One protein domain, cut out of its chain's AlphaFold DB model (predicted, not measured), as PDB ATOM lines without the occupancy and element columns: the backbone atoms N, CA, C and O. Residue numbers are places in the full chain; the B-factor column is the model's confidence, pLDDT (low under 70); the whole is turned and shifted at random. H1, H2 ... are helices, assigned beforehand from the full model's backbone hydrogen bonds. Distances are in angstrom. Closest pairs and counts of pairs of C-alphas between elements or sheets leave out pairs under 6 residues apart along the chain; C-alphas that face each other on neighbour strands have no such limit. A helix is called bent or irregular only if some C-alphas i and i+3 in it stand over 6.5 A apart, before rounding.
ATOM      1  N   LEU A 165     201.312 157.874 156.413       58.00
ATOM      2  CA  LEU A 165     202.376 156.904 156.607       58.00
ATOM      3  C   LEU A 165     202.925 157.063 158.019       58.00
ATOM      4  O   LEU A 165     203.857 157.832 158.254       58.00
ATOM      5  N   SER A 166     202.335 156.352 158.987       65.12
ATOM      6  CA  SER A 166     202.953 156.258 160.309       65.12
ATOM      7  C   SER A 166     204.391 155.769 160.125       65.12
ATOM      8  O   SER A 166     204.653 154.850 159.344       65.12
ATOM      9  N   ARG A 167     205.345 156.393 160.820       70.81
ATOM     10  CA  ARG A 167     206.764 156.001 160.782       70.81
ATOM     11  C   ARG A 167     206.937 154.491 160.952       70.81
ATOM     12  O   ARG A 167     207.774 153.881 160.299       70.81
ATOM     13  N   GLU A 168     206.105 153.894 161.796       72.62
ATOM     14  CA  GLU A 168     206.035 152.454 162.005       72.62
ATOM     15  C   GLU A 168     205.675 151.678 160.729       72.62
ATOM     16  O   GLU A 168     206.347 150.702 160.409       72.62
ATOM     17  N   ARG A 169     204.675 152.123 159.958       74.88
ATOM     18  CA  ARG A 169     204.310 151.509 158.674       74.88
ATOM     19  C   ARG A 169     205.456 151.611 157.665       74.88
ATOM     20  O   ARG A 169     205.804 150.596 157.071       74.88
ATOM     21  N   LEU A 170     206.093 152.779 157.542       75.25
ATOM     22  CA  LEU A 170     207.261 152.973 156.669       75.25
ATOM     23  C   LEU A 170     208.441 152.080 157.062       75.25
ATOM     24  O   LEU A 170     209.090 151.488 156.202       75.25
ATOM     25  N   LEU A 171     208.712 151.955 158.362       77.88
ATOM     26  CA  LEU A 171     209.775 151.100 158.881       77.88
ATOM     27  C   LEU A 171     209.486 149.621 158.611       77.88
ATOM     28  O   LEU A 171     210.344 148.933 158.061       77.88
ATOM     29  N   ARG A 172     208.271 149.147 158.923       81.19
ATOM     30  CA  ARG A 172     207.830 147.771 158.630       81.19
ATOM     31  C   ARG A 172     207.940 147.463 157.134       81.19
ATOM     32  O   ARG A 172     208.455 146.414 156.758       81.19
ATOM     33  N   GLN A 173     207.523 148.397 156.281       77.94
ATOM     34  CA  GLN A 173     207.639 148.281 154.826       77.94
ATOM     35  C   GLN A 173     209.095 148.231 154.358       77.94
ATOM     36  O   GLN A 173     209.454 147.379 153.551       77.94
ATOM     37  N   THR A 174     209.951 149.106 154.888       77.88
ATOM     38  CA  THR A 174     211.381 149.125 154.552       77.88
ATOM     39  C   THR A 174     212.043 147.799 154.928       77.88
ATOM     40  O   THR A 174     212.784 147.231 154.130       77.88
ATOM     41  N   ILE A 175     211.726 147.254 156.106       82.19
ATOM     42  CA  ILE A 175     212.213 145.941 156.551       82.19
ATOM     43  C   ILE A 175     211.702 144.820 155.643       82.19
ATOM     44  O   ILE A 175     212.471 143.923 155.316       82.19
ATOM     45  N   ALA A 176     210.448 144.876 155.189       81.38
ATOM     46  CA  ALA A 176     209.907 143.892 154.252       81.38
ATOM     47  C   ALA A 176     210.644 143.914 152.898       81.38
ATOM     48  O   ALA A 176     211.023 142.860 152.388       81.38
ATOM     49  N   VAL A 177     210.916 145.104 152.347       78.31
ATOM     50  CA  VAL A 177     211.703 145.262 151.110       78.31
ATOM     51  C   VAL A 177     213.132 144.749 151.303       78.31
ATOM     52  O   VAL A 177     213.651 144.032 150.450       78.31
ATOM     53  N   LEU A 178     213.761 145.046 152.442       81.12
ATOM     54  CA  LEU A 178     215.089 144.524 152.772       81.12
ATOM     55  C   LEU A 178     215.101 143.008 152.913       81.12
ATOM     56  O   LEU A 178     216.013 142.357 152.409       81.12
ATOM     57  N   GLY A 179     214.071 142.447 153.545       82.88
ATOM     58  CA  GLY A 179     213.861 141.009 153.613       82.88
ATOM     59  C   GLY A 179     213.796 140.399 152.221       82.88
ATOM     60  O   GLY A 179     214.518 139.452 151.948       82.88
ATOM     61  N   MET A 180     213.031 140.994 151.308       82.00
ATOM     62  CA  MET A 180     212.945 140.546 149.915       82.00
ATOM     63  C   MET A 180     214.283 140.605 149.176       82.00
ATOM     64  O   MET A 180     214.599 139.681 148.430       82.00
ATOM     65  N   LEU A 181     215.098 141.637 149.401       81.06
ATOM     66  CA  LEU A 181     216.440 141.714 148.816       81.06
ATOM     67  C   LEU A 181     217.360 140.616 149.367       81.06
ATOM     68  O   LEU A 181     218.014 139.925 148.590       81.06
ATOM     69  N   VAL A 182     217.368 140.408 150.687       83.94
ATOM     70  CA  VAL A 182     218.116 139.318 151.342       83.94
ATOM     71  C   VAL A 182     217.699 137.961 150.774       83.94
ATOM     72  O   VAL A 182     218.537 137.174 150.334       83.94
ATOM     73  N   LEU A 183     216.395 137.719 150.708       84.19
ATOM     74  CA  LEU A 183     215.791 136.524 150.137       84.19
ATOM     75  C   LEU A 183     216.178 136.334 148.659       84.19
ATOM     76  O   LEU A 183     216.540 135.230 148.246       84.19
ATOM     77  N   GLY A 184     216.206 137.416 147.880       82.88
ATOM     78  CA  GLY A 184     216.668 137.405 146.494       82.88
ATOM     79  C   GLY A 184     218.133 137.001 146.344       82.88
ATOM     80  O   GLY A 184     218.455 136.227 145.446       82.88
ATOM     81  N   THR A 185     219.018 137.432 147.251       81.00
ATOM     82  CA  THR A 185     220.422 136.981 147.219       81.00
ATOM     83  C   THR A 185     220.537 135.472 147.435       81.00
ATOM     84  O   THR A 185     221.267 134.806 146.706       81.00
ATOM     85  N   ALA A 186     219.768 134.910 148.371       82.00
ATOM     86  CA  ALA A 186     219.756 133.473 148.638       82.00
ATOM     87  C   ALA A 186     219.307 132.662 147.417       82.00
ATOM     88  O   ALA A 186     219.924 131.657 147.062       82.00
ATOM     89  N   PHE A 187     218.256 133.141 146.751       84.75
ATOM     90  CA  PHE A 187     217.738 132.552 145.524       84.75
ATOM     91  C   PHE A 187     218.804 132.500 144.427       84.75
ATOM     92  O   PHE A 187     219.097 131.422 143.911       84.75
ATOM     93  N   VAL A 188     219.444 133.637 144.133       83.38
ATOM     94  CA  VAL A 188     220.496 133.748 143.110       83.38
ATOM     95  C   VAL A 188     221.672 132.821 143.432       83.38
ATOM     96  O   VAL A 188     222.113 132.062 142.571       83.38
ATOM     97  N   TRP A 189     222.156 132.826 144.677       83.56
ATOM     98  CA  TRP A 189     223.287 131.989 145.089       83.56
ATOM     99  C   TRP A 189     222.976 130.493 145.005       83.56
ATOM    100  O   TRP A 189     223.807 129.724 144.524       83.56
ATOM    101  N   SER A 190     221.778 130.075 145.419       85.38
ATOM    102  CA  SER A 190     221.365 128.671 145.312       85.38
ATOM    103  C   SER A 190     221.285 128.200 143.857       85.38
ATOM    104  O   SER A 190     221.779 127.119 143.534       85.38
ATOM    105  N   ALA A 191     220.748 129.041 142.970       84.69
ATOM    106  CA  ALA A 191     220.671 128.772 141.543       84.69
ATOM    107  C   ALA A 191     222.074 128.647 140.923       84.69
ATOM    108  O   ALA A 191     222.358 127.690 140.204       84.69
ATOM    109  N   ARG A 192     222.979 129.565 141.286       82.56
ATOM    110  CA  ARG A 192     224.370 129.577 140.822       82.56
ATOM    111  C   ARG A 192     225.135 128.311 141.187       82.56
ATOM    112  O   ARG A 192     225.837 127.752 140.349       82.56
ATOM    113  N   ILE A 193     225.028 127.883 142.445       83.19
ATOM    114  CA  ILE A 193     225.759 126.716 142.955       83.19
ATOM    115  C   ILE A 193     225.416 125.475 142.141       83.19
ATOM    116  O   ILE A 193     226.313 124.725 141.761       83.19
ATOM    117  N   ALA A 194     224.133 125.295 141.830       81.25
ATOM    118  CA  ALA A 194     223.674 124.165 141.041       81.25
ATOM    119  C   ALA A 194     224.138 124.237 139.572       81.25
ATOM    120  O   ALA A 194     224.484 123.205 139.001       81.25
ATOM    121  N   THR A 195     224.235 125.424 138.959       80.62
ATOM    122  CA  THR A 195     224.754 125.543 137.582       80.62
ATOM    123  C   THR A 195     226.269 125.434 137.471       80.62
ATOM    124  O   THR A 195     226.754 124.841 136.511       80.62
ATOM    125  N   GLU A 196     227.038 125.954 138.432       78.69
ATOM    126  CA  GLU A 196     228.505 125.809 138.439       78.69
ATOM    127  C   GLU A 196     228.936 124.338 138.467       78.69
ATOM    128  O   GLU A 196     229.957 123.968 137.881       78.69
ATOM    129  N   GLU A 197     228.159 123.492 139.139       72.50
ATOM    130  CA  GLU A 197     228.423 122.060 139.196       72.50
ATOM    131  C   GLU A 197     228.080 121.353 137.885       72.50
ATOM    132  O   GLU A 197     228.836 120.496 137.436       72.50
ATOM    133  N   HIS A 198     226.999 121.768 137.223       68.56
ATOM    134  CA  HIS A 198     226.642 121.248 135.906       68.56
ATOM    135  C   HIS A 198     227.602 121.685 134.788       68.56
ATOM    136  O   HIS A 198     227.721 120.971 133.794       68.56
ATOM    137  N   LEU A 199     228.261 122.845 134.919       65.06
ATOM    138  CA  LEU A 199     229.000 123.478 133.818       65.06
ATOM    139  C   LEU A 199     230.528 123.507 133.986       65.06
ATOM    140  O   LEU A 199     231.230 123.716 132.994       65.06
ATOM    141  N   SER A 200     231.085 123.322 135.192       69.94
ATOM    142  CA  SER A 200     232.532 123.505 135.395       69.94
ATOM    143  C   SER A 200     233.350 122.207 135.329       69.94
ATOM    144  O   SER A 200     233.134 121.252 136.067       69.94
ATOM    145  N   ARG A 201     234.421 122.235 134.523       55.66
ATOM    146  CA  ARG A 201     235.491 121.211 134.501       55.66
ATOM    147  C   ARG A 201     236.269 121.119 135.824       55.66
ATOM    148  O   ARG A 201     236.959 120.141 136.090       55.66
ATOM    149  N   VAL A 202     236.176 122.148 136.671       56.59
ATOM    150  CA  VAL A 202     236.763 122.145 138.021       56.59
ATOM    151  C   VAL A 202     235.989 121.200 138.941       56.59
ATOM    152  O   VAL A 202     236.608 120.537 139.772       56.59
ATOM    153  N   ALA A 203     234.668 121.081 138.751       58.94
ATOM    154  CA  ALA A 203     233.888 120.035 139.394       58.94
ATOM    155  C   ALA A 203     234.417 118.665 138.968       58.94
ATOM    156  O   ALA A 203     234.773 117.899 139.841       58.94
ATOM    157  N   GLU A 204     234.627 118.385 137.678       59.84
ATOM    158  CA  GLU A 204     235.193 117.096 137.223       59.84
ATOM    159  C   GLU A 204     236.532 116.742 137.901       59.84
ATOM    160  O   GLU A 204     236.743 115.598 138.307       59.84
ATOM    161  N   PHE A 205     237.416 117.724 138.104       60.12
ATOM    162  CA  PHE A 205     238.676 117.509 138.819       60.12
ATOM    163  C   PHE A 205     238.474 117.246 140.321       60.12
ATOM    164  O   PHE A 205     239.073 116.322 140.870       60.12
ATOM    165  N   LEU A 206     237.617 118.011 141.003       59.56
ATOM    166  CA  LEU A 206     237.303 117.799 142.425       59.56
ATOM    167  C   LEU A 206     236.485 116.520 142.663       59.56
ATOM    168  O   LEU A 206     236.672 115.857 143.684       59.56
ATOM    169  N   LEU A 207     235.653 116.141 141.692       58.53
ATOM    170  CA  LEU A 207     234.849 114.922 141.662       58.53
ATOM    171  C   LEU A 207     235.709 113.658 141.646       58.53
ATOM    172  O   LEU A 207     235.282 112.609 142.121       58.53
ATOM    173  N   SER A 208     236.946 113.762 141.149       68.25
ATOM    174  CA  SER A 208     237.911 112.663 141.211       68.25
ATOM    175  C   SER A 208     238.361 112.335 142.646       68.25
ATOM    176  O   SER A 208     238.825 111.226 142.900       68.25
ATOM    177  N   ILE A 209     238.198 113.270 143.596       79.19
ATOM    178  CA  ILE A 209     238.634 113.139 145.000       79.19
ATOM    179  C   ILE A 209     237.436 113.078 145.969       79.19
ATOM    180  O   ILE A 209     237.527 112.456 147.031       79.19
ATOM    181  N   VAL A 210     236.313 113.719 145.633       79.06
ATOM    182  CA  VAL A 210     235.126 113.897 146.491       79.06
ATOM    183  C   VAL A 210     233.863 113.618 145.677       79.06
ATOM    184  O   VAL A 210     233.801 113.984 144.516       79.06
ATOM    185  N   SER A 211     232.829 112.992 146.245       82.56
ATOM    186  CA  SER A 211     231.596 112.748 145.479       82.56
ATOM    187  C   SER A 211     230.839 114.051 145.177       82.56
ATOM    188  O   SER A 211     230.852 114.980 145.985       82.56
ATOM    189  N   ALA A 212     230.130 114.100 144.041       79.50
ATOM    190  CA  ALA A 212     229.327 115.259 143.617       79.50
ATOM    191  C   ALA A 212     228.399 115.746 144.721       79.50
ATOM    192  O   ALA A 212     228.441 116.893 145.145       79.50
ATOM    193  N   TRP A 213     227.664 114.806 145.304       79.75
ATOM    194  CA  TRP A 213     226.743 115.101 146.385       79.75
ATOM    195  C   TRP A 213     227.411 115.736 147.615       79.75
ATOM    196  O   TRP A 213     226.834 116.635 148.221       79.75
ATOM    197  N   GLU A 214     228.626 115.317 147.993       84.12
ATOM    198  CA  GLU A 214     229.354 115.943 149.106       84.12
ATOM    199  C   GLU A 214     229.770 117.390 148.779       84.12
ATOM    200  O   GLU A 214     229.781 118.241 149.673       84.12
ATOM    201  N   LEU A 215     230.066 117.681 147.509       81.62
ATOM    202  CA  LEU A 215     230.406 119.020 147.037       81.62
ATOM    203  C   LEU A 215     229.172 119.939 147.001       81.62
ATOM    204  O   LEU A 215     229.230 121.016 147.605       81.62
ATOM    205  N   VAL A 216     228.050 119.483 146.419       82.75
ATOM    206  CA  VAL A 216     226.751 120.194 146.451       82.75
ATOM    207  C   VAL A 216     226.402 120.555 147.890       82.75
ATOM    208  O   VAL A 216     226.122 121.710 148.205       82.75
ATOM    209  N   LEU A 217     226.428 119.565 148.788       84.75
ATOM    210  CA  LEU A 217     225.968 119.732 150.161       84.75
ATOM    211  C   LEU A 217     226.885 120.676 150.954       84.75
ATOM    212  O   LEU A 217     226.408 121.452 151.782       84.75
ATOM    213  N   GLY A 218     228.195 120.645 150.684       83.75
ATOM    214  CA  GLY A 218     229.166 121.573 151.266       83.75
ATOM    215  C   GLY A 218     228.933 123.027 150.840       83.75
ATOM    216  O   GLY A 218     228.923 123.916 151.697       83.75
ATOM    217  N   LYS A 219     228.686 123.264 149.543       84.50
ATOM    218  CA  LYS A 219     228.331 124.590 149.000       84.50
ATOM    219  C   LYS A 219     226.953 125.060 149.476       84.50
ATOM    220  O   LYS A 219     226.743 126.232 149.788       84.50
ATOM    221  N   PHE A 220     226.004 124.140 149.593       85.25
ATOM    222  CA  PHE A 220     224.684 124.437 150.131       85.25
ATOM    223  C   PHE A 220     224.769 124.888 151.591       85.25
ATOM    224  O   PHE A 220     224.150 125.877 151.980       85.25
ATOM    225  N   LEU A 221     225.601 124.218 152.393       87.38
ATOM    226  CA  LEU A 221     225.804 124.578 153.792       87.38
ATOM    227  C   LEU A 221     226.349 126.006 153.951       87.38
ATOM    228  O   LEU A 221     225.917 126.706 154.865       87.38
ATOM    229  N   SER A 222     227.231 126.476 153.056       84.19
ATOM    230  CA  SER A 222     227.701 127.869 153.110       84.19
ATOM    231  C   SER A 222     226.583 128.874 152.825       84.19
ATOM    232  O   SER A 222     226.510 129.896 153.506       84.19
ATOM    233  N   VAL A 223     225.665 128.562 151.902       85.38
ATOM    234  CA  VAL A 223     224.478 129.396 151.653       85.38
ATOM    235  C   VAL A 223     223.590 129.435 152.890       85.38
ATOM    236  O   VAL A 223     223.271 130.521 153.358       85.38
ATOM    237  N   VAL A 224     223.292 128.288 153.505       88.56
ATOM    238  CA  VAL A 224     222.493 128.229 154.744       88.56
ATOM    239  C   VAL A 224     223.101 129.095 155.854       88.56
ATOM    240  O   VAL A 224     222.386 129.877 156.482       88.56
ATOM    241  N   VAL A 225     224.416 129.007 156.080       88.56
ATOM    242  CA  VAL A 225     225.117 129.831 157.081       88.56
ATOM    243  C   VAL A 225     225.001 131.323 156.754       88.56
ATOM    244  O   VAL A 225     224.720 132.127 157.646       88.56
ATOM    245  N   GLN A 226     225.153 131.695 155.480       85.69
ATOM    246  CA  GLN A 226     224.946 133.069 155.015       85.69
ATOM    247  C   GLN A 226     223.528 133.559 155.312       85.69
ATOM    248  O   GLN A 226     223.349 134.653 155.845       85.69
ATOM    249  N   GLY A 227     222.529 132.738 154.992       87.50
ATOM    250  CA  GLY A 227     221.123 133.044 155.214       87.50
ATOM    251  C   GLY A 227     220.801 133.283 156.674       87.50
ATOM    252  O   GLY A 227     220.167 134.279 157.009       87.50
ATOM    253  N   ILE A 228     221.300 132.414 157.558       90.69
ATOM    254  CA  ILE A 228     221.146 132.580 159.007       90.69
ATOM    255  C   ILE A 228     221.723 133.929 159.444       90.69
ATOM    256  O   ILE A 228     221.050 134.677 160.148       90.69
ATOM    257  N   LEU A 229     222.934 134.276 158.997       90.19
ATOM    258  CA  LEU A 229     223.559 135.549 159.352       90.19
ATOM    259  C   LEU A 229     222.738 136.751 158.856       90.19
ATOM    260  O   LEU A 229     222.482 137.677 159.625       90.19
ATOM    261  N   GLN A 230     222.285 136.734 157.600       88.69
ATOM    262  CA  GLN A 230     221.474 137.815 157.032       88.69
ATOM    263  C   GLN A 230     220.117 137.953 157.738       88.69
ATOM    264  O   GLN A 230     219.695 139.070 158.035       88.69
ATOM    265  N   LEU A 231     219.448 136.838 158.049       91.19
ATOM    266  CA  LEU A 231     218.170 136.834 158.763       91.19
ATOM    267  C   LEU A 231     218.321 137.328 160.204       91.19
ATOM    268  O   LEU A 231     217.470 138.080 160.675       91.19
ATOM    269  N   LEU A 232     219.411 136.973 160.890       92.38
ATOM    270  CA  LEU A 232     219.717 137.506 162.220       92.38
ATOM    271  C   LEU A 232     219.948 139.019 162.181       92.38
ATOM    272  O   LEU A 232     219.426 139.734 163.034       92.38
ATOM    273  N   LEU A 233     220.679 139.523 161.181       90.19
ATOM    274  CA  LEU A 233     220.899 140.961 161.001       90.19
ATOM    275  C   LEU A 233     219.599 141.701 160.663       90.19
ATOM    276  O   LEU A 233     219.337 142.763 161.225       90.19
ATOM    277  N   LEU A 234     218.751 141.126 159.806       89.62
ATOM    278  CA  LEU A 234     217.429 141.672 159.498       89.62
ATOM    279  C   LEU A 234     216.519 141.677 160.735       89.62
ATOM    280  O   LEU A 234     215.843 142.669 160.998       89.62
ATOM    281  N   GLY A 235     216.534 140.599 161.521       90.94
ATOM    282  CA  GLY A 235     215.813 140.498 162.789       90.94
ATOM    283  C   GLY A 235     216.285 141.540 163.802       90.94
ATOM    284  O   GLY A 235     215.461 142.215 164.414       90.94
ATOM    285  N   LEU A 236     217.602 141.738 163.921       91.31
ATOM    286  CA  LEU A 236     218.196 142.773 164.769       91.31
ATOM    287  C   LEU A 236     217.773 144.177 164.317       91.31
ATOM    288  O   LEU A 236     217.407 145.007 165.151       91.31
ATOM    289  N   LEU A 237     217.774 144.442 163.009       86.88
ATOM    290  CA  LEU A 237     217.318 145.710 162.444       86.88
ATOM    291  C   LEU A 237     215.823 145.935 162.725       86.88
ATOM    292  O   LEU A 237     215.436 147.009 163.183       86.88
ATOM    293  N   GLY A 238     214.988 144.914 162.517       86.31
ATOM    294  CA  GLY A 238     213.551 144.992 162.773       86.31
ATOM    295  C   GLY A 238     213.208 145.202 164.244       86.31
ATOM    296  O   GLY A 238     212.361 146.036 164.574       86.31
ATOM    297  N   TRP A 239     213.927 144.523 165.134       89.62
ATOM    298  CA  TRP A 239     213.766 144.675 166.574       89.62
ATOM    299  C   TRP A 239     214.214 146.058 167.060       89.62
ATOM    300  O   TRP A 239     213.460 146.750 167.746       89.62
ATOM    301  N   THR A 240     215.413 146.503 166.677       86.50
ATOM    302  CA  THR A 240     215.986 147.761 167.185       86.50
ATOM    303  C   THR A 240     215.343 149.003 166.575       86.50
ATOM    304  O   THR A 240     215.134 149.994 167.279       86.50
ATOM    305  N   ALA A 241     215.013 148.977 165.282       81.94
ATOM    306  CA  ALA A 241     214.548 150.166 164.583       81.94
ATOM    307  C   ALA A 241     213.025 150.275 164.491       81.94
ATOM    308  O   ALA A 241     212.488 151.368 164.674       81.94
ATOM    309  N   ALA A 242     212.332 149.162 164.232       77.94
ATOM    310  CA  ALA A 242     210.880 149.138 164.054       77.94
ATOM    311  C   ALA A 242     210.118 148.595 165.265       77.94
ATOM    312  O   ALA A 242     208.890 148.593 165.244       77.94
ATOM    313  N   ARG A 243     210.828 148.154 166.316       84.50
ATOM    314  CA  ARG A 243     210.241 147.511 167.504       84.50
ATOM    315  C   ARG A 243     209.352 146.317 167.149       84.50
ATOM    316  O   ARG A 243     208.407 146.010 167.871       84.50
ATOM    317  N   MET A 244     209.655 145.646 166.039       81.69
ATOM    318  CA  MET A 244     208.936 144.441 165.645       81.69
ATOM    319  C   MET A 244     209.371 143.289 166.555       81.69
ATOM    320  O   MET A 244     210.568 143.154 166.839       81.69
ATOM    321  N   PRO A 245     208.439 142.451 167.029       89.25
ATOM    322  CA  PRO A 245     208.811 141.258 167.769       89.25
ATOM    323  C   PRO A 245     209.598 140.322 166.840       89.25
ATOM    324  O   PRO A 245     209.204 140.078 165.701       89.25
ATOM    325  N   LEU A 246     210.722 139.786 167.328       90.38
ATOM    326  CA  LEU A 246     211.623 138.926 166.544       90.38
ATOM    327  C   LEU A 246     210.903 137.796 165.776       90.38
ATOM    328  O   LEU A 246     211.246 137.591 164.611       90.38
ATOM    329  N   PRO A 247     209.895 137.097 166.345       91.44
ATOM    330  CA  PRO A 247     209.159 136.064 165.615       91.44
ATOM    331  C   PRO A 247     208.456 136.567 164.348       91.44
ATOM    332  O   PRO A 247     208.445 135.847 163.353       91.44
ATOM    333  N   GLU A 248     207.930 137.799 164.342       86.38
ATOM    334  CA  GLU A 248     207.256 138.381 163.168       86.38
ATOM    335  C   GLU A 248     208.213 138.613 161.996       86.38
ATOM    336  O   GLU A 248     207.774 138.642 160.851       86.38
ATOM    337  N   VAL A 249     209.514 138.771 162.257       87.81
ATOM    338  CA  VAL A 249     210.527 138.973 161.211       87.81
ATOM    339  C   VAL A 249     211.197 137.648 160.843       87.81
ATOM    340  O   VAL A 249     211.334 137.319 159.665       87.81
ATOM    341  N   LEU A 250     211.599 136.862 161.846       91.19
ATOM    342  CA  LEU A 250     212.403 135.660 161.641       91.19
ATOM    343  C   LEU A 250     211.602 134.495 161.060       91.19
ATOM    344  O   LEU A 250     212.118 133.818 160.180       91.19
ATOM    345  N   ILE A 251     210.361 134.254 161.498       90.12
ATOM    346  CA  ILE A 251     209.554 133.130 160.989       90.12
ATOM    347  C   ILE A 251     209.298 133.264 159.479       90.12
ATOM    348  O   ILE A 251     209.689 132.356 158.738       90.12
ATOM    349  N   PRO A 252     208.702 134.366 158.978       86.88
ATOM    350  CA  PRO A 252     208.505 134.525 157.540       86.88
ATOM    351  C   PRO A 252     209.836 134.624 156.791       86.88
ATOM    352  O   PRO A 252     209.932 134.120 155.675       86.88
ATOM    353  N   GLY A 253     210.876 135.198 157.407       88.25
ATOM    354  CA  GLY A 253     212.221 135.228 156.841       88.25
ATOM    355  C   GLY A 253     212.795 133.829 156.598       88.25
ATOM    356  O   GLY A 253     213.237 133.539 155.493       88.25
ATOM    357  N   VAL A 254     212.737 132.934 157.589       91.44
ATOM    358  CA  VAL A 254     213.223 131.546 157.480       91.44
ATOM    359  C   VAL A 254     212.406 130.750 156.464       91.44
ATOM    360  O   VAL A 254     212.985 130.058 155.628       91.44
ATOM    361  N   LEU A 255     211.074 130.863 156.499       90.69
ATOM    362  CA  LEU A 255     210.194 130.169 155.554       90.69
ATOM    363  C   LEU A 255     210.418 130.646 154.115       90.69
ATOM    364  O   LEU A 255     210.587 129.826 153.212       90.69
ATOM    365  N   GLY A 256     210.473 131.963 153.905       88.44
ATOM    366  CA  GLY A 256     210.763 132.557 152.602       88.44
ATOM    367  C   GLY A 256     212.149 132.169 152.095       88.44
ATOM    368  O   GLY A 256     212.311 131.863 150.916       88.44
ATOM    369  N   TYR A 257     213.136 132.106 152.989       90.19
ATOM    370  CA  TYR A 257     214.501 131.715 152.657       90.19
ATOM    371  C   TYR A 257     214.566 130.262 152.188       90.19
ATOM    372  O   TYR A 257     215.083 129.984 151.109       90.19
ATOM    373  N   ALA A 258     213.983 129.340 152.958       89.69
ATOM    374  CA  ALA A 258     213.930 127.927 152.597       89.69
ATOM    375  C   ALA A 258     213.182 127.702 151.270       89.69
ATOM    376  O   ALA A 258     213.631 126.918 150.428       89.69
ATOM    377  N   PHE A 259     212.072 128.420 151.063       90.88
ATOM    378  CA  PHE A 259     211.295 128.368 149.827       90.88
ATOM    379  C   PHE A 259     212.115 128.824 148.616       90.88
ATOM    380  O   PHE A 259     212.209 128.096 147.630       90.88
ATOM    381  N   LEU A 260     212.748 129.997 148.695       88.62
ATOM    382  CA  LEU A 260     213.519 130.531 147.579       88.62
ATOM    383  C   LEU A 260     214.763 129.714 147.279       88.62
ATOM    384  O   LEU A 260     215.045 129.466 146.117       88.62
ATOM    385  N   VAL A 261     215.476 129.238 148.293       89.50
ATOM    386  CA  VAL A 261     216.618 128.346 148.070       89.50
ATOM    387  C   VAL A 261     216.185 127.077 147.322       89.50
ATOM    388  O   VAL A 261     216.834 126.670 146.361       89.50
ATOM    389  N   SER A 262     215.048 126.489 147.701       89.06
ATOM    390  CA  SER A 262     214.489 125.321 147.005       89.06
ATOM    391  C   SER A 262     214.088 125.647 145.562       89.06
ATOM    392  O   SER A 262     214.356 124.869 144.648       89.06
ATOM    393  N   LEU A 263     213.481 126.816 145.342       88.31
ATOM    394  CA  LEU A 263     213.091 127.283 144.015       88.31
ATOM    395  C   LEU A 263     214.310 127.545 143.119       88.31
ATOM    396  O   LEU A 263     214.281 127.208 141.940       88.31
ATOM    397  N   GLY A 264     215.386 128.118 143.664       88.75
ATOM    398  CA  GLY A 264     216.613 128.408 142.919       88.75
ATOM    399  C   GLY A 264     217.300 127.133 142.450       88.75
ATOM    400  O   GLY A 264     217.667 127.029 141.280       88.75
ATOM    401  N   LEU A 265     217.366 126.122 143.321       87.06
ATOM    402  CA  LEU A 265     217.824 124.783 142.948       87.06
ATOM    403  C   LEU A 265     216.945 124.160 141.854       87.06
ATOM    404  O   LEU A 265     217.471 123.625 140.881       87.06
ATOM    405  N   ALA A 266     215.617 124.255 141.972       87.69
ATOM    406  CA  ALA A 266     214.699 123.711 140.971       87.69
ATOM    407  C   ALA A 266     214.882 124.366 139.589       87.69
ATOM    408  O   ALA A 266     214.901 123.669 138.575       87.69
ATOM    409  N   LEU A 267     215.068 125.690 139.540       87.44
ATOM    410  CA  LEU A 267     215.327 126.407 138.289       87.44
ATOM    411  C   LEU A 267     216.683 126.057 137.682       87.44
ATOM    412  O   LEU A 267     216.788 125.940 136.462       87.44
ATOM    413  N   ALA A 268     217.705 125.855 138.510       85.75
ATOM    414  CA  ALA A 268     219.024 125.462 138.035       85.75
ATOM    415  C   ALA A 268     219.012 124.101 137.329       85.75
ATOM    416  O   ALA A 268     219.673 123.951 136.308       85.75
ATOM    417  N   VAL A 269     218.203 123.147 137.805       85.12
ATOM    418  CA  VAL A 269     218.005 121.850 137.129       85.12
ATOM    419  C   VAL A 269     217.360 122.017 135.745       85.12
ATOM    420  O   VAL A 269     217.575 121.201 134.852       85.12
ATOM    421  N   TRP A 270     216.546 123.059 135.552       86.94
ATOM    422  CA  TRP A 270     215.814 123.301 134.302       86.94
ATOM    423  C   TRP A 270     216.574 124.177 133.301       86.94
ATOM    424  O   TRP A 270     216.281 124.142 132.100       86.94
ATOM    425  N   ALA A 271     217.526 124.978 133.770       84.62
ATOM    426  CA  ALA A 271     218.300 125.867 132.924       84.62
ATOM    427  C   ALA A 271     219.320 125.083 132.084       84.62
ATOM    428  O   ALA A 271     220.094 124.280 132.593       84.62
ATOM    429  N   ARG A 272     219.350 125.344 130.773       83.94
ATOM    430  CA  ARG A 272     220.303 124.702 129.848       83.94
ATOM    431  C   ARG A 272     221.654 125.405 129.804       83.94
ATOM    432  O   ARG A 272     222.638 124.822 129.363       83.94
ATOM    433  N   ASN A 273     221.684 126.676 130.186       83.94
ATOM    434  CA  ASN A 273     222.882 127.497 130.256       83.94
ATOM    435  C   ASN A 273     222.701 128.603 131.305       83.94
ATOM    436  O   ASN A 273     221.594 128.860 131.785       83.94
ATOM    437  N   GLU A 274     223.805 129.262 131.638       78.94
ATOM    438  CA  GLU A 274     223.860 130.318 132.647       78.94
ATOM    439  C   GLU A 274     222.964 131.516 132.282       78.94
ATOM    440  O   GLU A 274     222.156 131.955 133.094       78.94
ATOM    441  N   ALA A 275     222.971 131.959 131.020       78.12
ATOM    442  CA  ALA A 275     222.120 133.061 130.558       78.12
ATOM    443  C   ALA A 275     220.611 132.784 130.736       78.12
ATOM    444  O   ALA A 275     219.850 133.670 131.132       78.12
ATOM    445  N   GLN A 276     220.161 131.553 130.474       80.81
ATOM    446  CA  GLN A 276     218.773 131.138 130.676       80.81
ATOM    447  C   GLN A 276     218.420 131.120 132.165       80.81
ATOM    448  O   GLN A 276     217.348 131.608 132.531       80.81
ATOM    449  N   LEU A 277     219.314 130.606 133.018       82.69
ATOM    450  CA  LEU A 277     219.122 130.655 134.467       82.69
ATOM    451  C   LEU A 277     218.973 132.102 134.939       82.69
ATOM    452  O   LEU A 277     218.062 132.408 135.706       82.69
ATOM    453  N   HIS A 278     219.824 132.998 134.437       78.50
ATOM    454  CA  HIS A 278     219.799 134.416 134.775       78.50
ATOM    455  C   HIS A 278     218.457 135.042 134.412       78.50
ATOM    456  O   HIS A 278     217.834 135.681 135.260       78.50
ATOM    457  N   GLY A 279     217.965 134.802 133.194       74.94
ATOM    458  CA  GLY A 279     216.646 135.268 132.772       74.94
ATOM    459  C   GLY A 279     215.516 134.741 133.663       74.94
ATOM    460  O   GLY A 279     214.655 135.513 134.081       74.94
ATOM    461  N   MET A 280     215.544 133.449 134.010       82.50
ATOM    462  CA  MET A 280     214.532 132.817 134.869       82.50
ATOM    463  C   MET A 280     214.540 133.378 136.293       82.50
ATOM    464  O   MET A 280     213.496 133.787 136.799       82.50
ATOM    465  N   VAL A 281     215.711 133.429 136.929       83.88
ATOM    466  CA  VAL A 281     215.897 133.976 138.280       83.88
ATOM    467  C   VAL A 281     215.441 135.432 138.320       83.88
ATOM    468  O   VAL A 281     214.694 135.840 139.211       83.88
ATOM    469  N   THR A 282     215.822 136.203 137.305       78.81
ATOM    470  CA  THR A 282     215.483 137.620 137.217       78.81
ATOM    471  C   THR A 282     213.973 137.823 137.112       78.81
ATOM    472  O   THR A 282     213.391 138.607 137.862       78.81
ATOM    473  N   LEU A 283     213.323 137.071 136.221       79.69
ATOM    474  CA  LEU A 283     211.879 137.125 136.021       79.69
ATOM    475  C   LEU A 283     211.115 136.725 137.288       79.69
ATOM    476  O   LEU A 283     210.172 137.409 137.674       79.69
ATOM    477  N   VAL A 284     211.524 135.642 137.955       82.75
ATOM    478  CA  VAL A 284     210.859 135.157 139.173       82.75
ATOM    479  C   VAL A 284     210.963 136.178 140.299       82.75
ATOM    480  O   VAL A 284     209.955 136.490 140.930       82.75
ATOM    481  N   LEU A 285     212.145 136.748 140.531       79.94
ATOM    482  CA  LEU A 285     212.309 137.795 141.538       79.94
ATOM    483  C   LEU A 285     211.507 139.050 141.203       79.94
ATOM    484  O   LEU A 285     210.893 139.622 142.102       79.94
ATOM    485  N   PHE A 286     211.466 139.454 139.931       77.75
ATOM    486  CA  PHE A 286     210.634 140.567 139.492       77.75
ATOM    487  C   PHE A 286     209.150 140.300 139.768       77.75
ATOM    488  O   PHE A 286     208.473 141.163 140.318       77.75
ATOM    489  N   LEU A 287     208.647 139.103 139.453       81.38
ATOM    490  CA  LEU A 287     207.255 138.724 139.706       81.38
ATOM    491  C   LEU A 287     206.931 138.679 141.202       81.38
ATOM    492  O   LEU A 287     205.887 139.183 141.613       81.38
ATOM    493  N   LEU A 288     207.825 138.127 142.026       81.31
ATOM    494  CA  LEU A 288     207.668 138.116 143.483       81.31
ATOM    495  C   LEU A 288     207.664 139.540 144.044       81.31
ATOM    496  O   LEU A 288     206.800 139.897 144.846       81.31
ATOM    497  N   PHE A 289     208.590 140.383 143.590       75.88
ATOM    498  CA  PHE A 289     208.656 141.781 143.991       75.88
ATOM    499  C   PHE A 289     207.409 142.556 143.561       75.88
ATOM    500  O   PHE A 289     206.751 143.164 144.400       75.88
ATOM    501  N   ALA A 290     207.010 142.467 142.294       73.56
ATOM    502  CA  ALA A 290     205.793 143.095 141.800       73.56
ATOM    503  C   ALA A 290     204.557 142.608 142.573       73.56
ATOM    504  O   ALA A 290     203.754 143.425 143.015       73.56
ATOM    505  N   GLY A 291     204.441 141.299 142.812       75.56
ATOM    506  CA  GLY A 291     203.343 140.703 143.570       75.56
ATOM    507  C   GLY A 291     203.268 141.216 145.007       75.56
ATOM    508  O   GLY A 291     202.199 141.621 145.455       75.56
ATOM    509  N   THR A 292     204.393 141.269 145.724       72.19
ATOM    510  CA  THR A 292     204.424 141.812 147.095       72.19
ATOM    511  C   THR A 292     204.125 143.304 147.146       72.19
ATOM    512  O   THR A 292     203.392 143.729 148.036       72.19
ATOM    513  N   VAL A 293     204.633 144.103 146.202       69.06
ATOM    514  CA  VAL A 293     204.324 145.536 146.136       69.06
ATOM    515  C   VAL A 293     202.837 145.738 145.849       69.06
ATOM    516  O   VAL A 293     202.175 146.470 146.577       69.06
ATOM    517  N   LEU A 294     202.271 145.029 144.871       70.06
ATOM    518  CA  LEU A 294     200.839 145.100 144.563       70.06
ATOM    519  C   LEU A 294     199.967 144.648 145.745       70.06
ATOM    520  O   LEU A 294     198.969 145.298 146.049       70.06
ATOM    521  N   ALA A 295     200.363 143.583 146.446       67.06
ATOM    522  CA  ALA A 295     199.621 143.051 147.587       67.06
ATOM    523  C   ALA A 295     199.698 143.941 148.838       67.06
ATOM    524  O   ALA A 295     198.756 143.956 149.628       67.06
ATOM    525  N   SER A 296     200.801 144.671 149.045       62.19
ATOM    526  CA  SER A 296     201.015 145.450 150.274       62.19
ATOM    527  C   SER A 296     200.730 146.953 150.161       62.19
ATOM    528  O   SER A 296     200.668 147.611 151.200       62.19
ATOM    529  N   TRP A 297     200.523 147.510 148.956       60.50
ATOM    530  CA  TRP A 297     200.501 148.974 148.765       60.50
ATOM    531  C   TRP A 297     199.215 149.597 148.208       60.50
ATOM    532  O   TRP A 297     199.107 150.825 148.214       60.50
ATOM    533  N   GLY A 298     198.235 148.827 147.726       54.78
ATOM    534  CA  GLY A 298     197.098 149.423 147.005       54.78
ATOM    535  C   GLY A 298     197.560 150.349 145.859       54.78
ATOM    536  O   GLY A 298     198.681 150.227 145.361       54.78
ATOM    537  N   GLY A 299     196.725 151.308 145.441       49.09
ATOM    538  CA  GLY A 299     197.008 152.200 144.299       49.09
ATOM    539  C   GLY A 299     198.285 153.059 144.399       49.09
ATOM    540  O   GLY A 299     198.730 153.588 143.384       49.09
ATOM    541  N   GLN A 300     198.913 153.176 145.577       52.72
ATOM    542  CA  GLN A 300     200.124 153.987 145.793       52.72
ATOM    543  C   GLN A 300     201.448 153.207 145.611       52.72
ATOM    544  O   GLN A 300     202.526 153.803 145.649       52.72
ATOM    545  N   GLY A 301     201.404 151.891 145.360       48.91
ATOM    546  CA  GLY A 301     202.599 151.036 145.234       48.91
ATOM    547  C   GLY A 301     203.487 151.295 144.013       48.91
ATOM    548  O   GLY A 301     204.674 150.962 144.033       48.91
ATOM    549  N   GLY A 302     202.953 151.924 142.962       50.44
ATOM    550  CA  GLY A 302     203.671 152.122 141.696       50.44
ATOM    551  C   GLY A 302     204.924 152.999 141.812       50.44
ATOM    552  O   GLY A 302     205.918 152.748 141.134       50.44
ATOM    553  N   ILE A 303     204.919 153.987 142.713       52.94
ATOM    554  CA  ILE A 303     206.028 154.944 142.861       52.94
ATOM    555  C   ILE A 303     207.245 154.282 143.519       52.94
ATOM    556  O   ILE A 303     208.378 154.561 143.134       52.94
ATOM    557  N   LEU A 304     207.042 153.350 144.453       52.47
ATOM    558  CA  LEU A 304     208.153 152.637 145.086       52.47
ATOM    559  C   LEU A 304     208.725 151.524 144.215       52.47
ATOM    560  O   LEU A 304     209.939 151.320 144.215       52.47
ATOM    561  N   LEU A 305     207.880 150.892 143.398       53.09
ATOM    562  CA  LEU A 305     208.304 149.988 142.330       53.09
ATOM    563  C   LEU A 305     209.324 150.677 141.405       53.09
ATOM    564  O   LEU A 305     210.374 150.105 141.120       53.09
ATOM    565  N   LEU A 306     209.081 151.947 141.053       52.53
ATOM    566  CA  LEU A 306     209.997 152.782 140.264       52.53
ATOM    567  C   LEU A 306     211.290 153.172 140.998       52.53
ATOM    568  O   LEU A 306     212.287 153.456 140.343       52.53
ATOM    569  N   THR A 307     211.306 153.181 142.335       54.12
ATOM    570  CA  THR A 307     212.515 153.499 143.122       54.12
ATOM    571  C   THR A 307     213.346 152.282 143.508       54.12
ATOM    572  O   THR A 307     214.541 152.417 143.738       54.12
ATOM    573  N   VAL A 308     212.750 151.089 143.564       54.75
ATOM    574  CA  VAL A 308     213.485 149.854 143.872       54.75
ATOM    575  C   VAL A 308     214.022 149.205 142.597       54.75
ATOM    576  O   VAL A 308     215.112 148.644 142.636       54.75
ATOM    577  N   LEU A 309     213.343 149.357 141.450       53.94
ATOM    578  CA  LEU A 309     213.849 148.899 140.147       53.94
ATOM    579  C   LEU A 309     215.307 149.329 139.870       53.94
ATOM    580  O   LEU A 309     216.110 148.476 139.500       53.94
ATOM    581  N   PRO A 310     215.697 150.603 140.085       52.53
ATOM    582  CA  PRO A 310     217.064 151.073 139.865       52.53
ATOM    583  C   PRO A 310     218.091 150.509 140.852       52.53
ATOM    584  O   PRO A 310     219.265 150.461 140.517       52.53
ATOM    585  N   LEU A 311     217.681 150.066 142.048       52.97
ATOM    586  CA  LEU A 311     218.539 149.310 142.979       52.97
ATOM    587  C   LEU A 311     218.663 147.837 142.573       52.97
ATOM    588  O   LEU A 311     219.607 147.157 142.962       52.97
ATOM    589  N   TRP A 312     217.707 147.352 141.790       55.97
ATOM    590  CA  TRP A 312     217.583 145.962 141.386       55.97
ATOM    591  C   TRP A 312     218.359 145.654 140.092       55.97
ATOM    592  O   TRP A 312     219.039 144.635 140.003       55.97
ATOM    593  N   VAL A 313     218.349 146.584 139.129       53.16
ATOM    594  CA  VAL A 313     219.176 146.554 137.904       53.16
ATOM    595  C   VAL A 313     220.669 146.310 138.183       53.16
ATOM    596  O   VAL A 313     221.231 145.441 137.527       53.16
ATOM    597  N   PRO A 314     221.328 146.985 139.140       50.88
ATOM    598  CA  PRO A 314     222.740 146.750 139.423       50.88
ATOM    599  C   PRO A 314     223.015 145.416 140.125       50.88
ATOM    600  O   PRO A 314     223.997 144.761 139.804       50.88
ATOM    601  N   VAL A 315     222.108 144.924 140.980       52.12
ATOM    602  CA  VAL A 315     222.223 143.567 141.559       52.12
ATOM    603  C   VAL A 315     222.142 142.492 140.469       52.12
ATOM    604  O   VAL A 315     222.889 141.517 140.516       52.12
ATOM    605  N   ALA A 316     221.276 142.683 139.468       52.31
ATOM    606  CA  ALA A 316     221.196 141.808 138.301       52.31
ATOM    607  C   ALA A 316     222.393 141.989 137.341       52.31
ATOM    608  O   ALA A 316     222.885 141.009 136.784       52.31
ATOM    609  N   ALA A 317     222.897 143.218 137.176       48.84
ATOM    610  CA  ALA A 317     224.025 143.535 136.301       48.84
ATOM    611  C   ALA A 317     225.368 143.040 136.862       48.84
ATOM    612  O   ALA A 317     226.203 142.571 136.090       48.84
ATOM    613  N   PHE A 318     225.566 143.044 138.191       51.53
ATOM    614  CA  PHE A 318     226.735 142.450 138.873       51.53
ATOM    615  C   PHE A 318     226.958 140.977 138.499       51.53
ATOM    616  O   PHE A 318     228.032 140.420 138.732       51.53
ATOM    617  N   TRP A 319     225.929 140.348 137.931       50.16
ATOM    618  CA  TRP A 319     225.904 138.957 137.531       50.16
ATOM    619  C   TRP A 319     226.238 138.714 136.053       50.16
ATOM    620  O   TRP A 319     226.560 137.586 135.695       50.16
ATOM    621  N   THR A 320     226.203 139.736 135.190       49.66
ATOM    622  CA  THR A 320     226.395 139.545 133.743       49.66
ATOM    623  C   THR A 320     227.846 139.631 133.266       49.66
ATOM    624  O   THR A 320     228.140 139.043 132.230       49.66
ATOM    625  N   GLU A 321     228.778 140.275 133.986       46.00
ATOM    626  CA  GLU A 321     230.181 140.376 133.535       46.00
ATOM    627  C   GLU A 321     231.202 140.327 134.684       46.00
ATOM    628  O   GLU A 321     231.263 141.207 135.541       46.00
ATOM    629  N   GLY A 322     232.070 139.311 134.666       41.84
ATOM    630  CA  GLY A 322     233.135 139.102 135.656       41.84
ATOM    631  C   GLY A 322     234.317 140.082 135.586       41.84
ATOM    632  O   GLY A 322     235.189 140.015 136.449       41.84
ATOM    633  N   GLU A 323     234.369 141.003 134.614       43.56
ATOM    634  CA  GLU A 323     235.548 141.866 134.395       43.56
ATOM    635  C   GLU A 323     235.262 143.380 134.318       43.56
ATOM    636  O   GLU A 323     236.185 144.177 134.503       43.56
ATOM    637  N   ALA A 324     234.006 143.831 134.214       44.94
ATOM    638  CA  ALA A 324     233.642 145.261 134.179       44.94
ATOM    639  C   ALA A 324     233.670 145.964 135.565       44.94
ATOM    640  O   ALA A 324     232.999 146.970 135.814       44.94
ATOM    641  N   SER A 325     234.487 145.449 136.486       50.09
ATOM    642  CA  SER A 325     234.409 145.637 137.945       50.09
ATOM    643  C   SER A 325     234.663 147.052 138.491       50.09
ATOM    644  O   SER A 325     234.468 147.279 139.683       50.09
ATOM    645  N   ARG A 326     235.077 148.029 137.670       48.06
ATOM    646  CA  ARG A 326     235.350 149.410 138.132       48.06
ATOM    647  C   ARG A 326     234.349 150.444 137.627       48.06
ATOM    648  O   ARG A 326     233.927 151.302 138.397       48.06
ATOM    649  N   TRP A 327     233.940 150.349 136.363       47.09
ATOM    650  CA  TRP A 327     232.977 151.283 135.773       47.09
ATOM    651  C   TRP A 327     231.540 150.951 136.163       47.09
ATOM    652  O   TRP A 327     230.759 151.871 136.397       47.09
ATOM    653  N   MET A 328     231.222 149.665 136.356       50.09
ATOM    654  CA  MET A 328     229.957 149.279 136.978       50.09
ATOM    655  C   MET A 328     229.869 149.791 138.407       50.09
ATOM    656  O   MET A 328     228.905 150.455 138.727       50.09
ATOM    657  N   LEU A 329     230.899 149.620 139.237       50.97
ATOM    658  CA  LEU A 329     230.880 150.079 140.633       50.97
ATOM    659  C   LEU A 329     230.668 151.605 140.753       50.97
ATOM    660  O   LEU A 329     229.956 152.065 141.643       50.97
ATOM    661  N   ALA A 330     231.220 152.391 139.821       48.66
ATOM    662  CA  ALA A 330     230.951 153.826 139.711       48.66
ATOM    663  C   ALA A 330     229.521 154.118 139.226       48.66
ATOM    664  O   ALA A 330     228.843 154.960 139.810       48.66
ATOM    665  N   GLY A 331     229.043 153.400 138.206       49.41
ATOM    666  CA  GLY A 331     227.657 153.461 137.743       49.41
ATOM    667  C   GLY A 331     226.658 153.050 138.824       49.41
ATOM    668  O   GLY A 331     225.589 153.631 138.918       49.41
ATOM    669  N   GLU A 332     227.019 152.129 139.706       48.34
ATOM    670  CA  GLU A 332     226.208 151.637 140.812       48.34
ATOM    671  C   GLU A 332     226.213 152.564 142.009       48.34
ATOM    672  O   GLU A 332     225.150 152.848 142.542       48.34
ATOM    673  N   LEU A 333     227.364 153.105 142.405       50.19
ATOM    674  CA  LEU A 333     227.408 154.174 143.400       50.19
ATOM    675  C   LEU A 333     226.641 155.399 142.904       50.19
ATOM    676  O   LEU A 333     225.927 156.022 143.685       50.19
ATOM    677  N   LEU A 334     226.723 155.705 141.606       46.62
ATOM    678  CA  LEU A 334     225.920 156.741 140.968       46.62
ATOM    679  C   LEU A 334     224.437 156.365 140.969       46.62
ATOM    680  O   LEU A 334     223.618 157.207 141.301       46.62
ATOM    681  N   THR A 335     224.077 155.117 140.673       51.72
ATOM    682  CA  THR A 335     222.679 154.671 140.651       51.72
ATOM    683  C   THR A 335     222.106 154.658 142.061       51.72
ATOM    684  O   THR A 335     221.033 155.199 142.267       51.72
ATOM    685  N   VAL A 336     222.827 154.164 143.065       52.62
ATOM    686  CA  VAL A 336     222.466 154.225 144.489       52.62
ATOM    687  C   VAL A 336     222.375 155.674 144.963       52.62
ATOM    688  O   VAL A 336     221.405 156.021 145.629       52.62
ATOM    689  N   ALA A 337     223.310 156.553 144.588       51.12
ATOM    690  CA  ALA A 337     223.258 157.976 144.932       51.12
ATOM    691  C   ALA A 337     222.090 158.697 144.243       51.12
ATOM    692  O   ALA A 337     221.395 159.494 144.872       51.12
ATOM    693  N   MET A 338     221.825 158.390 142.973       48.44
ATOM    694  CA  MET A 338     220.685 158.911 142.221       48.44
ATOM    695  C   MET A 338     219.373 158.346 142.746       48.44
ATOM    696  O   MET A 338     218.410 159.090 142.822       48.44
ATOM    697  N   THR A 339     219.333 157.087 143.178       51.28
ATOM    698  CA  THR A 339     218.149 156.444 143.759       51.28
ATOM    699  C   THR A 339     217.894 156.976 145.157       51.28
ATOM    700  O   THR A 339     216.761 157.293 145.472       51.28
ATOM    701  N   ALA A 340     218.924 157.193 145.975       51.72
ATOM    702  CA  ALA A 340     218.807 157.876 147.261       51.72
ATOM    703  C   ALA A 340     218.370 159.341 147.081       51.72
ATOM    704  O   ALA A 340     217.517 159.836 147.818       51.72
ATOM    705  N   GLY A 341     218.898 160.033 146.066       52.81
ATOM    706  CA  GLY A 341     218.488 161.384 145.687       52.81
ATOM    707  C   GLY A 341     217.049 161.447 145.168       52.81
ATOM    708  O   GLY A 341     216.294 162.335 145.562       52.81
ATOM    709  N   LEU A 342     216.647 160.486 144.335       49.47
ATOM    710  CA  LEU A 342     215.291 160.319 143.818       49.47
ATOM    711  C   LEU A 342     214.331 159.903 144.924       49.47
ATOM    712  O   LEU A 342     213.248 160.449 144.966       49.47
ATOM    713  N   LEU A 343     214.723 159.040 145.859       49.19
ATOM    714  CA  LEU A 343     213.943 158.674 147.043       49.19
ATOM    715  C   LEU A 343     213.748 159.880 147.956       49.19
ATOM    716  O   LEU A 343     212.640 160.122 148.419       49.19
ATOM    717  N   ARG A 344     214.788 160.697 148.162       52.78
ATOM    718  CA  ARG A 344     214.678 161.951 148.919       52.78
ATOM    719  C   ARG A 344     213.744 162.943 148.225       52.78
ATOM    720  O   ARG A 344     212.916 163.559 148.888       52.78
ATOM    721  N   ARG A 345     213.843 163.086 146.900       51.16
ATOM    722  CA  ARG A 345     212.966 163.963 146.105       51.16
ATOM    723  C   ARG A 345     211.552 163.413 145.950       51.16
ATOM    724  O   ARG A 345     210.627 164.207 145.939       51.16
ATOM    725  N   ALA A 346     211.368 162.101 145.872       46.88
ATOM    726  CA  ALA A 346     210.073 161.435 145.799       46.88
ATOM    727  C   ALA A 346     209.374 161.482 147.156       46.88
ATOM    728  O   ALA A 346     208.198 161.793 147.197       46.88
ATOM    729  N   ALA A 347     210.093 161.297 148.267       49.78
ATOM    730  CA  ALA A 347     209.565 161.556 149.604       49.78
ATOM    731  C   ALA A 347     209.122 163.022 149.747       49.78
ATOM    732  O   ALA A 347     208.030 163.292 150.235       49.78
ATOM    733  N   HIS A 348     209.923 163.967 149.243       48.12
ATOM    734  CA  HIS A 348     209.575 165.390 149.260       48.12
ATOM    735  C   HIS A 348     208.431 165.747 148.287       48.12
ATOM    736  O   HIS A 348     207.607 166.611 148.576       48.12
ATOM    737  N   GLY A 349     208.356 165.072 147.141       43.50
ATOM    738  CA  GLY A 349     207.319 165.236 146.125       43.50
ATOM    739  C   GLY A 349     205.997 164.578 146.510       43.50
ATOM    740  O   GLY A 349     204.949 165.113 146.191       43.50
ATOM    741  N   LEU A 350     206.027 163.473 147.256       45.62
ATOM    742  CA  LEU A 350     204.854 162.841 147.864       45.62
ATOM    743  C   LEU A 350     204.275 163.708 148.984       45.62
ATOM    744  O   LEU A 350     203.059 163.821 149.079       45.62
ATOM    745  N   GLN A 351     205.125 164.391 149.763       48.34
ATOM    746  CA  GLN A 351     204.672 165.448 150.679       48.34
ATOM    747  C   GLN A 351     203.955 166.577 149.921       48.34
ATOM    748  O   GLN A 351     202.924 167.060 150.367       48.34
ATOM    749  N   MET A 352     204.448 166.958 148.737       40.38
ATOM    750  CA  MET A 352     203.828 168.009 147.917       40.38
ATOM    751  C   MET A 352     202.545 167.541 147.208       40.38
ATOM    752  O   MET A 352     201.565 168.271 147.192       40.38
ATOM    753  N   LEU A 353     202.510 166.336 146.631       38.09
ATOM    754  CA  LEU A 353     201.350 165.796 145.903       38.09
ATOM    755  C   LEU A 353     200.208 165.393 146.841       38.09
ATOM    756  O   LEU A 353     199.043 165.571 146.490       38.09
TER     757      LEU A 353
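What this domain is: This is residues 165 to 353 of the 359 residues of an uncharacterized protein of Chlorobi bacterium (UniProt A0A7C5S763). An elongated body of long helices has H1, H3, H4 and H5 as an up-and-down bundle, each running against the one before it, with H1 near its middle. H6 packs on H5 and H7 on H6, while short H2 turns across one end of H1. The printed part, 189 residues with seven named helices, H1 to H7 in order, and no named strand, is all helix. It is compact, with a radius of gyration of the C-alphas of 18.6 A, and spans 64 by 39 by 27 A.

How they stand to each other: H1, residues 167 to 199, touches H3, residues 212 to 242, opposite ways at 8 degrees; the closest C-alphas, of Leu 171 and Ala 242, are 5.6 A apart. H2, residues 201 to 207, is close to H1 but not clearly touching, about perpendicular at 83 degrees. H4, residues 246 to 270, touches H1 the same way at 29 degrees, closest at the C-alphas of Ala 191 and Gly 264, 4.3 A. H5, residues 274 to 300, forms a hairpin with H6, residues 302 to 317; residues 282 to 293 of H5 alone touch H6, closest at the C-alphas of Val 293 and Leu 305, 7.1 A. H6 and H7, residues 327 to 353, form a hairpin at 6 degrees. Every O i to N i+4 pair is within hydrogen-bond range in H1, H2, H3 and H7, against 20 of 21 in H4, 20 of 23 in H5 and 8 of 12 in H6.

Where its parts are: H1 begins at C-alpha 167 (206.764, 156.001, 160.782) and measures 47.7 A, H3 43.7 A, H4 36.1 A. H5 is irregular: C-alphas 296 and 299 are 9.9 A apart. H7, 36.2 A, ends at C-alpha 353 (201.350, 165.796, 145.903).

The domain as a whole: The C-alphas farthest apart, of Ser 208 and Met 352, are 65.3 A apart. The printed part has no cut and no long link. Residues 321 to 327, of which 327 belongs to H7, stand free. Mean pLDDT of the printed part is 71.7; residues 295 to 353 are among those under 70.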